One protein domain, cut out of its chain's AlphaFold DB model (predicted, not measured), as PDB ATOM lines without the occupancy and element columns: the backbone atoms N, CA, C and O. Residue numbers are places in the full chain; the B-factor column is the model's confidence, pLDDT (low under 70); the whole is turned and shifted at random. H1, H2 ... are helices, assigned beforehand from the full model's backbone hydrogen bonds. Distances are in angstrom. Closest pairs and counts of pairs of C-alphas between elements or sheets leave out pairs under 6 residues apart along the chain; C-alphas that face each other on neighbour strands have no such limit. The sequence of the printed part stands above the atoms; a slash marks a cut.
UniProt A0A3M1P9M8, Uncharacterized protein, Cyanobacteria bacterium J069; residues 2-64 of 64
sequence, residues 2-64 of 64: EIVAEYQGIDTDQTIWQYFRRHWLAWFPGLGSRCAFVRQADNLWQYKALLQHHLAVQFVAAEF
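AT A GLANCE: This is residues 2 to 64 of the 64 residues of an uncharacterized protein of Cyanobacteria bacterium J069 (UniProt A0A3M1P9M8). One long helix, H3, makes the long axis, with a small head at its first end, where the short helices H1 and H2 gather, both running crosswise to H3; residues 22 to 27, of which 22 and 23 belong to H2, stick out from this head. From residue 46 to residue 64 the long helix and its two-residue tail stick out from this head as a free arm. The printed part has 63 residues with three named helices, in the order H1, H2, H3, and no named strand: the class is all helix. The whole is only just loose, close to extended, with a radius of gyration of the C-alphas of 15.9 A and spans of 51 by 22 by 19 A.

IN THESE COORDINATES: H1, residues 2 to 7, begins at C-alpha 2 at (157.513, 135.829, 136.871). H2, residues 13 to 23, is 15.2 A long from first to last C-alpha. H3, residues 34 to 62, is 41.9 A long, from C-alpha 34 at (170.987, 139.771, 140.478) to C-alpha 62 at (137.140, 149.045, 117.557).

HOW THE PARTS SIT: H1 and H2 are close but not clearly touching; their closest C-alphas, those of Ala 5 and Ile 16, are 6.0 A apart. Their lines are about perpendicular, at 76 degrees. H2 touches H3 with residues 34 to 38 of H3 alone; the closest C-alphas, those of Trp 17 and Arg 34, are 6.2 A apart. These two lines are about perpendicular, at 75 degrees. H1 and H3 are close but not clearly touching, with the C-alphas of Glu 2 and Ala 41 closest at 7.9 A, and about perpendicular at 84 degrees. In H1, H2 and H3 every O i to N i+4 pair is within hydrogen-bond range.

THE WHOLE: The two C-alphas farthest apart, those of Arg 22 and Phe 64, are 51.1 A apart. Without the stretches that stand free, residues 22 to 27 and 46 to 64, the body spans 23 by 21 by 15 A. The printed part has no cut; the link from H1 to H2 is tight, and that from H2 to H3 is short. The mean pLDDT of the printed part is 86.6, and residues 62 to 64 are under 70.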
ATOM      1  N   GLU A   2     158.819 135.700 136.208       79.19
ATOM      2  CA  GLU A   2     157.513 135.829 136.871       79.19
ATOM      3  C   GLU A   2     156.620 134.575 136.774       79.19
ATOM      4  O   GLU A   2     156.320 133.997 137.798       79.19
ATOM      5  N   ILE A   3     156.330 134.034 135.578       83.50
ATOM      6  CA  ILE A   3     155.506 132.806 135.440       83.50
ATOM      7  C   ILE A   3     156.098 131.601 136.192       83.50
ATOM      8  O   ILE A   3     155.382 130.842 136.831       83.50
ATOM      9  N   VAL A   4     157.417 131.407 136.104       84.31
ATOM     10  CA  VAL A   4     158.102 130.290 136.776       84.31
ATOM     11  C   VAL A   4     158.185 130.536 138.281       84.31
ATOM     12  O   VAL A   4     158.082 129.591 139.052       84.31
ATOM     13  N   ALA A   5     158.375 131.792 138.688       83.62
ATOM     14  CA  ALA A   5     158.389 132.213 140.080       83.62
ATOM     15  C   ALA A   5     157.029 131.984 140.738       83.62
ATOM     16  O   ALA A   5     156.962 131.356 141.786       83.62
ATOM     17  N   GLU A   6     155.960 132.403 140.072       85.94
ATOM     18  CA  GLU A   6     154.587 132.277 140.545       85.94
ATOM     19  C   GLU A   6     154.128 130.817 140.557       85.94
ATOM     20  O   GLU A   6     153.559 130.357 141.541       85.94
ATOM     21  N   TYR A   7     154.498 130.034 139.539       87.12
ATOM     22  CA  TYR A   7     154.284 128.584 139.545       87.12
ATOM     23  C   TYR A   7     155.020 127.874 140.696       87.12
ATOM     24  O   TYR A   7     154.514 126.901 141.248       87.12
ATOM     25  N   GLN A   8     156.211 128.354 141.063       84.94
ATOM     26  CA  GLN A   8     156.992 127.828 142.187       84.94
ATOM     27  C   GLN A   8     156.591 128.423 143.550       84.94
ATOM     28  O   GLN A   8     157.127 127.989 144.569       84.94
ATOM     29  N   GLY A   9     155.693 129.415 143.596       86.94
ATOM     30  CA  GLY A   9     155.337 130.136 144.825       86.94
ATOM     31  C   GLY A   9     156.495 130.933 145.440       86.94
ATOM     32  O   GLY A   9     156.602 131.033 146.662       86.94
ATOM     33  N   ILE A  10     157.417 131.443 144.617       85.69
ATOM     34  CA  ILE A  10     158.578 132.219 145.066       85.69
ATOM     35  C   ILE A  10     158.304 133.714 144.875       85.69
ATOM     36  O   ILE A  10     158.384 134.215 143.759       85.69
ATOM     37  N   ASP A  11     158.115 134.438 145.978       80.38
ATOM     38  CA  ASP A  11     157.746 135.866 145.945       80.38
ATOM     39  C   ASP A  11     158.926 136.849 145.979       80.38
ATOM     40  O   ASP A  11     158.740 138.059 145.891       80.38
ATOM     41  N   THR A  12     160.164 136.371 146.139       83.81
ATOM     42  CA  THR A  12     161.325 137.262 146.309       83.81
ATOM     43  C   THR A  12     162.296 137.175 145.144       83.81
ATOM     44  O   THR A  12     162.833 136.108 144.849       83.81
ATOM     45  N   ASP A  13     162.635 138.326 144.558       83.06
ATOM     46  CA  ASP A  13     163.573 138.446 143.431       83.06
ATOM     47  C   ASP A  13     164.905 137.731 143.656       83.06
ATOM     48  O   ASP A  13     165.493 137.148 142.742       83.06
ATOM     49  N   GLN A  14     165.397 137.753 144.896       87.00
ATOM     50  CA  GLN A  14     166.620 137.054 145.270       87.00
ATOM     51  C   GLN A  14     166.481 135.540 145.106       87.00
ATOM     52  O   GLN A  14     167.376 134.902 144.548       87.00
ATOM     53  N   THR A  15     165.379 134.973 145.585       88.12
ATOM     54  CA  THR A  15     165.134 133.531 145.559       88.12
ATOM     55  C   THR A  15     164.818 133.074 144.138       88.12
ATOM     56  O   THR A  15     165.326 132.042 143.703       88.12
ATOM     57  N   ILE A  16     164.100 133.891 143.358       89.06
ATOM     58  CA  ILE A  16     163.864 133.638 141.932       89.06
ATOM     59  C   ILE A  16     165.201 133.636 141.175       89.06
ATOM     60  O   ILE A  16     165.491 132.689 140.444       89.06
ATOM     61  N   TRP A  17     166.064 134.640 141.376       89.88
ATOM     62  CA  TRP A  17     167.381 134.680 140.725       89.88
ATOM     63  C   TRP A  17     168.248 133.471 141.095       89.88
ATOM     64  O   TRP A  17     168.870 132.867 140.220       89.88
ATOM     65  N   GLN A  18     168.269 133.077 142.372       90.44
ATOM     66  CA  GLN A  18     168.990 131.883 142.822       90.44
ATOM     67  C   GLN A  18     168.449 130.608 142.167       90.44
ATOM     68  O   GLN A  18     169.235 129.778 141.709       90.44
ATOM     69  N   TYR A  19     167.127 130.474 142.073       90.38
ATOM     70  CA  TYR A  19     166.476 129.346 141.418       90.38
ATOM     71  C   TYR A  19     166.837 129.272 139.927       90.38
ATOM     72  O   TYR A  19     167.292 128.230 139.449       90.38
ATOM     73  N   PHE A  20     166.743 130.386 139.197       88.69
ATOM     74  CA  PHE A  20     167.124 130.451 137.782       88.69
ATOM     75  C   PHE A  20     168.610 130.153 137.572       88.69
ATOM     76  O   PHE A  20     168.971 129.385 136.681       88.69
ATOM     77  N   ARG A  21     169.483 130.676 138.435       89.56
ATOM     78  CA  ARG A  21     170.921 130.393 138.380       89.56
ATOM     79  C   ARG A  21     171.252 128.933 138.701       89.56
ATOM     80  O   ARG A  21     172.244 128.417 138.202       89.56
ATOM     81  N   ARG A  22     170.465 128.258 139.540       90.94
ATOM     82  CA  ARG A  22     170.723 126.865 139.931       90.94
ATOM     83  C   ARG A  22     170.136 125.852 138.954       90.94
ATOM     84  O   ARG A  22     170.774 124.842 138.687       90.94
ATOM     85  N   HIS A  23     168.942 126.116 138.431       89.62
ATOM     86  CA  HIS A  23     168.180 125.137 137.653       89.62
ATOM     87  C   HIS A  23     168.134 125.451 136.151       89.62
ATOM     88  O   HIS A  23     167.928 124.545 135.352       89.62
ATOM     89  N   TRP A  24     168.361 126.708 135.754       87.69
ATOM     90  CA  TRP A  24     168.161 127.169 134.374       87.69
ATOM     91  C   TRP A  24     169.412 127.810 133.760       87.69
ATOM     92  O   TRP A  24     169.353 128.304 132.639       87.69
ATOM     93  N   LEU A  25     170.568 127.767 134.431       88.31
ATOM     94  CA  LEU A  25     171.814 128.342 133.903       88.31
ATOM     95  C   LEU A  25     172.271 127.684 132.597       88.31
ATOM     96  O   LEU A  25     172.828 128.358 131.741       88.31
ATOM     97  N   ALA A  26     171.990 126.392 132.405       88.12
ATOM     98  CA  ALA A  26     172.270 125.712 131.138       88.12
ATOM     99  C   ALA A  26     171.452 126.291 129.965       88.12
ATOM    100  O   ALA A  26     171.906 126.267 128.827       88.12
ATOM    101  N   TRP A  27     170.267 126.834 130.252       84.44
ATOM    102  CA  TRP A  27     169.367 127.438 129.268       84.44
ATOM    103  C   TRP A  27     169.621 128.945 129.130       84.44
ATOM    104  O   TRP A  27     169.389 129.524 128.073       84.44
ATOM    105  N   PHE A  28     170.157 129.571 130.181       83.62
ATOM    106  CA  PHE A  28     170.532 130.982 130.225       83.62
ATOM    107  C   PHE A  28     171.990 131.140 130.681       83.62
ATOM    108  O   PHE A  28     172.243 131.623 131.787       83.62
ATOM    109  N   PRO A  29     172.980 130.775 129.847       82.81
ATOM    110  CA  PRO A  29     174.393 130.851 130.230       82.81
ATOM    111  C   PRO A  29     174.855 132.292 130.497       82.81
ATOM    112  O   PRO A  29     175.791 132.518 131.258       82.81
ATOM    113  N   GLY A  30     174.166 133.275 129.911       85.38
ATOM    114  CA  GLY A  30     174.383 134.704 130.135       85.38
ATOM    115  C   GLY A  30     173.608 135.294 131.318       85.38
ATOM    116  O   GLY A  30     173.435 136.512 131.354       85.38
ATOM    117  N   LEU A  31     173.095 134.478 132.251       83.38
ATOM    118  CA  LEU A  31     172.377 134.982 133.424       83.38
ATOM    119  C   LEU A  31     173.321 135.855 134.268       83.38
ATOM    120  O   LEU A  31     174.195 135.358 134.978       83.38
ATOM    121  N   GLY A  32     173.163 137.172 134.142       83.38
ATOM    122  CA  GLY A  32     174.021 138.162 134.782       83.38
ATOM    123  C   GLY A  32     173.831 138.258 136.299       83.38
ATOM    124  O   GLY A  32     173.230 137.404 136.960       83.38
ATOM    125  N   SER A  33     174.340 139.346 136.877       88.44
ATOM    126  CA  SER A  33     174.160 139.628 138.302       88.44
ATOM    127  C   SER A  33     172.677 139.770 138.669       88.44
ATOM    128  O   SER A  33     171.843 140.118 137.830       88.44
ATOM    129  N   ARG A  34     172.348 139.571 139.952       88.12
ATOM    130  CA  ARG A  34     170.987 139.771 140.478       88.12
ATOM    131  C   ARG A  34     170.399 141.129 140.072       88.12
ATOM    132  O   ARG A  34     169.236 141.204 139.707       88.12
ATOM    133  N   CYS A  35     171.197 142.196 140.082       89.12
ATOM    134  CA  CYS A  35     170.718 143.523 139.686       89.12
ATOM    135  C   CYS A  35     170.348 143.599 138.198       89.12
ATOM    136  O   CYS A  35     169.373 144.256 137.850       89.12
ATOM    137  N   ALA A  36     171.100 142.931 137.315       89.00
ATOM    138  CA  ALA A  36     170.763 142.871 135.892       89.00
ATOM    139  C   ALA A  36     169.485 142.056 135.653       89.00
ATOM    140  O   ALA A  36     168.651 142.445 134.844       89.00
ATOM    141  N   PHE A  37     169.315 140.967 136.403       88.06
ATOM    142  CA  PHE A  37     168.115 140.134 136.386       88.06
ATOM    143  C   PHE A  37     166.860 140.908 136.801       88.06
ATOM    144  O   PHE A  37     165.868 140.893 136.077       88.06
ATOM    145  N   VAL A  38     166.913 141.620 137.931       87.62
ATOM    146  CA  VAL A  38     165.783 142.429 138.417       87.62
ATOM    147  C   VAL A  38     165.479 143.558 137.439       87.62
ATOM    148  O   VAL A  38     164.336 143.735 137.047       87.62
ATOM    149  N   ARG A  39     166.507 144.234 136.911       89.50
ATOM    150  CA  ARG A  39     166.316 145.263 135.879       89.50
ATOM    151  C   ARG A  39     165.647 144.716 134.614       89.50
ATOM    152  O   ARG A  39     164.860 145.416 133.989       89.50
ATOM    153  N   GLN A  40     165.953 143.482 134.210       87.81
ATOM    154  CA  GLN A  40     165.253 142.840 133.093       87.81
ATOM    155  C   GLN A  40     163.783 142.557 133.423       87.81
ATOM    156  O   GLN A  40     162.941 142.711 132.540       87.81
ATOM    157  N   ALA A  41     163.469 142.176 134.664       86.31
ATOM    158  CA  ALA A  41     162.091 142.009 135.119       86.31
ATOM    159  C   ALA A  41     161.328 143.347 135.125       86.31
ATOM    160  O   ALA A  41     160.234 143.413 134.566       86.31
ATOM    161  N   ASP A  42     161.940 144.423 135.626       88.25
ATOM    162  CA  ASP A  42     161.359 145.774 135.610       88.25
ATOM    163  C   ASP A  42     161.106 146.274 134.184       88.25
ATOM    164  O   ASP A  42     160.022 146.764 133.862       88.25
ATOM    165  N   ASN A  43     162.084 146.106 133.289       90.75
ATOM    166  CA  ASN A  43     161.922 146.472 131.883       90.75
ATOM    167  C   ASN A  43     160.755 145.699 131.249       90.75
ATOM    168  O   ASN A  43     159.960 146.274 130.508       90.75
ATOM    169  N   LEU A  44     160.626 144.401 131.544       88.75
ATOM    170  CA  LEU A  44     159.527 143.584 131.035       88.75
ATOM    171  C   LEU A  44     158.169 144.077 131.549       88.75
ATOM    172  O   LEU A  44     157.210 144.118 130.778       88.75
ATOM    173  N   TRP A  45     158.089 144.486 132.816       89.94
ATOM    174  CA  TRP A  45     156.884 145.091 133.381       89.94
ATOM    175  C   TRP A  45     156.482 146.367 132.629       89.94
ATOM    176  O   TRP A  45     155.317 146.521 132.259       89.94
ATOM    177  N   GLN A  46     157.442 147.234 132.296       92.75
ATOM    178  CA  GLN A  46     157.166 148.437 131.502       92.75
ATOM    179  C   GLN A  46     156.597 148.098 130.117       92.75
ATOM    180  O   GLN A  46     155.614 148.702 129.686       92.75
ATOM    181  N   TYR A  47     157.157 147.096 129.433       93.06
ATOM    182  CA  TYR A  47     156.623 146.649 128.144       93.06
ATOM    183  C   TYR A  47     155.221 146.044 128.257       93.06
ATOM    184  O   TYR A  47     154.390 146.285 127.383       93.06
ATOM    185  N   LYS A  48     154.922 145.301 129.330       90.75
ATOM    186  CA  LYS A  48     153.562 144.802 129.592       90.75
ATOM    187  C   LYS A  48     152.567 145.950 129.739       90.75
ATOM    188  O   LYS A  48     151.506 145.902 129.125       90.75
ATOM    189  N   ALA A  49     152.924 146.991 130.492       92.94
ATOM    190  CA  ALA A  49     152.076 148.168 130.663       92.94
ATOM    191  C   ALA A  49     151.822 148.890 129.328       92.94
ATOM    192  O   ALA A  49     150.686 149.253 129.028       92.94
ATOM    193  N   LEU A  50     152.856 149.036 128.492       95.06
ATOM    194  CA  LEU A  50     152.718 149.616 127.153       95.06
ATOM    195  C   LEU A  50     151.808 148.777 126.253       95.06
ATOM    196  O   LEU A  50     150.918 149.324 125.610       95.06
ATOM    197  N   LEU A  51     151.994 147.455 126.225       94.00
ATOM    198  CA  LEU A  51     151.135 146.553 125.454       94.00
ATOM    199  C   LEU A  51     149.684 146.625 125.930       94.00
ATOM    200  O   LEU A  51     148.781 146.726 125.108       94.00
ATOM    201  N   GLN A  52     149.455 146.629 127.242       93.06
ATOM    202  CA  GLN A  52     148.118 146.754 127.812       93.06
ATOM    203  C   GLN A  52     147.466 148.086 127.433       93.06
ATOM    204  O   GLN A  52     146.290 148.107 127.076       93.06
ATOM    205  N   HIS A  53     148.226 149.183 127.447       94.25
ATOM    206  CA  HIS A  53     147.744 150.482 126.990       94.25
ATOM    207  C   HIS A  53     147.395 150.468 125.496       94.25
ATOM    208  O   HIS A  53     146.302 150.881 125.118       94.25
ATOM    209  N   HIS A  54     148.281 149.940 124.649       94.56
ATOM    210  CA  HIS A  54     148.036 149.818 123.213       94.56
ATOM    211  C   HIS A  54     146.795 148.978 122.903       94.56
ATOM    212  O   HIS A  54     145.981 149.376 122.073       94.56
ATOM    213  N   LEU A  55     146.631 147.843 123.585       93.69
ATOM    214  CA  LEU A  55     145.459 146.986 123.436       93.69
ATOM    215  C   LEU A  55     144.191 147.701 123.903       93.69
ATOM    216  O   LEU A  55     143.202 147.689 123.181       93.69
ATOM    217  N   ALA A  56     144.220 148.372 125.058       93.75
ATOM    218  CA  ALA A  56     143.075 149.135 125.552       93.75
ATOM    219  C   ALA A  56     142.637 150.218 124.552       93.75
ATOM    220  O   ALA A  56     141.448 150.355 124.280       93.75
ATOM    221  N   VAL A  57     143.591 150.935 123.948       93.06
ATOM    222  CA  VAL A  57     143.304 151.924 122.898       93.06
ATOM    223  C   VAL A  57     142.701 151.263 121.655       93.06
ATOM    224  O   VAL A  57     141.738 151.789 121.107       93.06
ATOM    225  N   GLN A  58     143.222 150.112 121.218       92.19
ATOM    226  CA  GLN A  58     142.667 149.383 120.071       92.19
ATOM    227  C   GLN A  58     141.248 148.868 120.323       92.19
ATOM    228  O   GLN A  58     140.415 148.970 119.432       92.19
ATOM    229  N   PHE A  59     140.962 148.346 121.517       86.62
ATOM    230  CA  PHE A  59     139.620 147.881 121.869       86.62
ATOM    231  C   PHE A  59     138.614 149.031 121.890       86.62
ATOM    232  O   PHE A  59     137.554 148.909 121.291       86.62
ATOM    233  N   VAL A  60     138.977 150.171 122.482       82.62
ATOM    234  CA  VAL A  60     138.116 151.364 122.461       82.62
ATOM    235  C   VAL A  60     137.909 151.870 121.032       82.62
ATOM    236  O   VAL A  60     136.799 152.235 120.674       82.62
ATOM    237  N   ALA A  61     138.947 151.865 120.192       71.12
ATOM    238  CA  ALA A  61     138.842 152.295 118.797       71.12
ATOM    239  C   ALA A  61     138.060 151.321 117.894       71.12
ATOM    240  O   ALA A  61     137.631 151.728 116.822       71.12
ATOM    241  N   ALA A  62     137.896 150.058 118.296       69.12
ATOM    242  CA  ALA A  62     137.140 149.045 117.557       69.12
ATOM    243  C   ALA A  62     135.638 149.022 117.909       69.12
ATOM    244  O   ALA A  62     134.869 148.342 117.232       69.12
ATOM    245  N   GLU A  63     135.223 149.741 118.957       61.41
ATOM    246  CA  GLU A  63     133.822 149.873 119.390       61.41
ATOM    247  C   GLU A  63     133.106 151.117 118.804       61.41
ATOM    248  O   GLU A  63     131.940 151.354 119.129       61.41
ATOM    249  N   PHE A  64     133.761 151.876 117.908       49.28
ATOM    250  CA  PHE A  64     133.200 153.000 117.133       49.28
ATOM    251  C   PHE A  64     133.316 152.759 115.623       49.28
ATOM    252  O   PHE A  64     132.445 153.282 114.888       49.28
TER     253      PHE A  64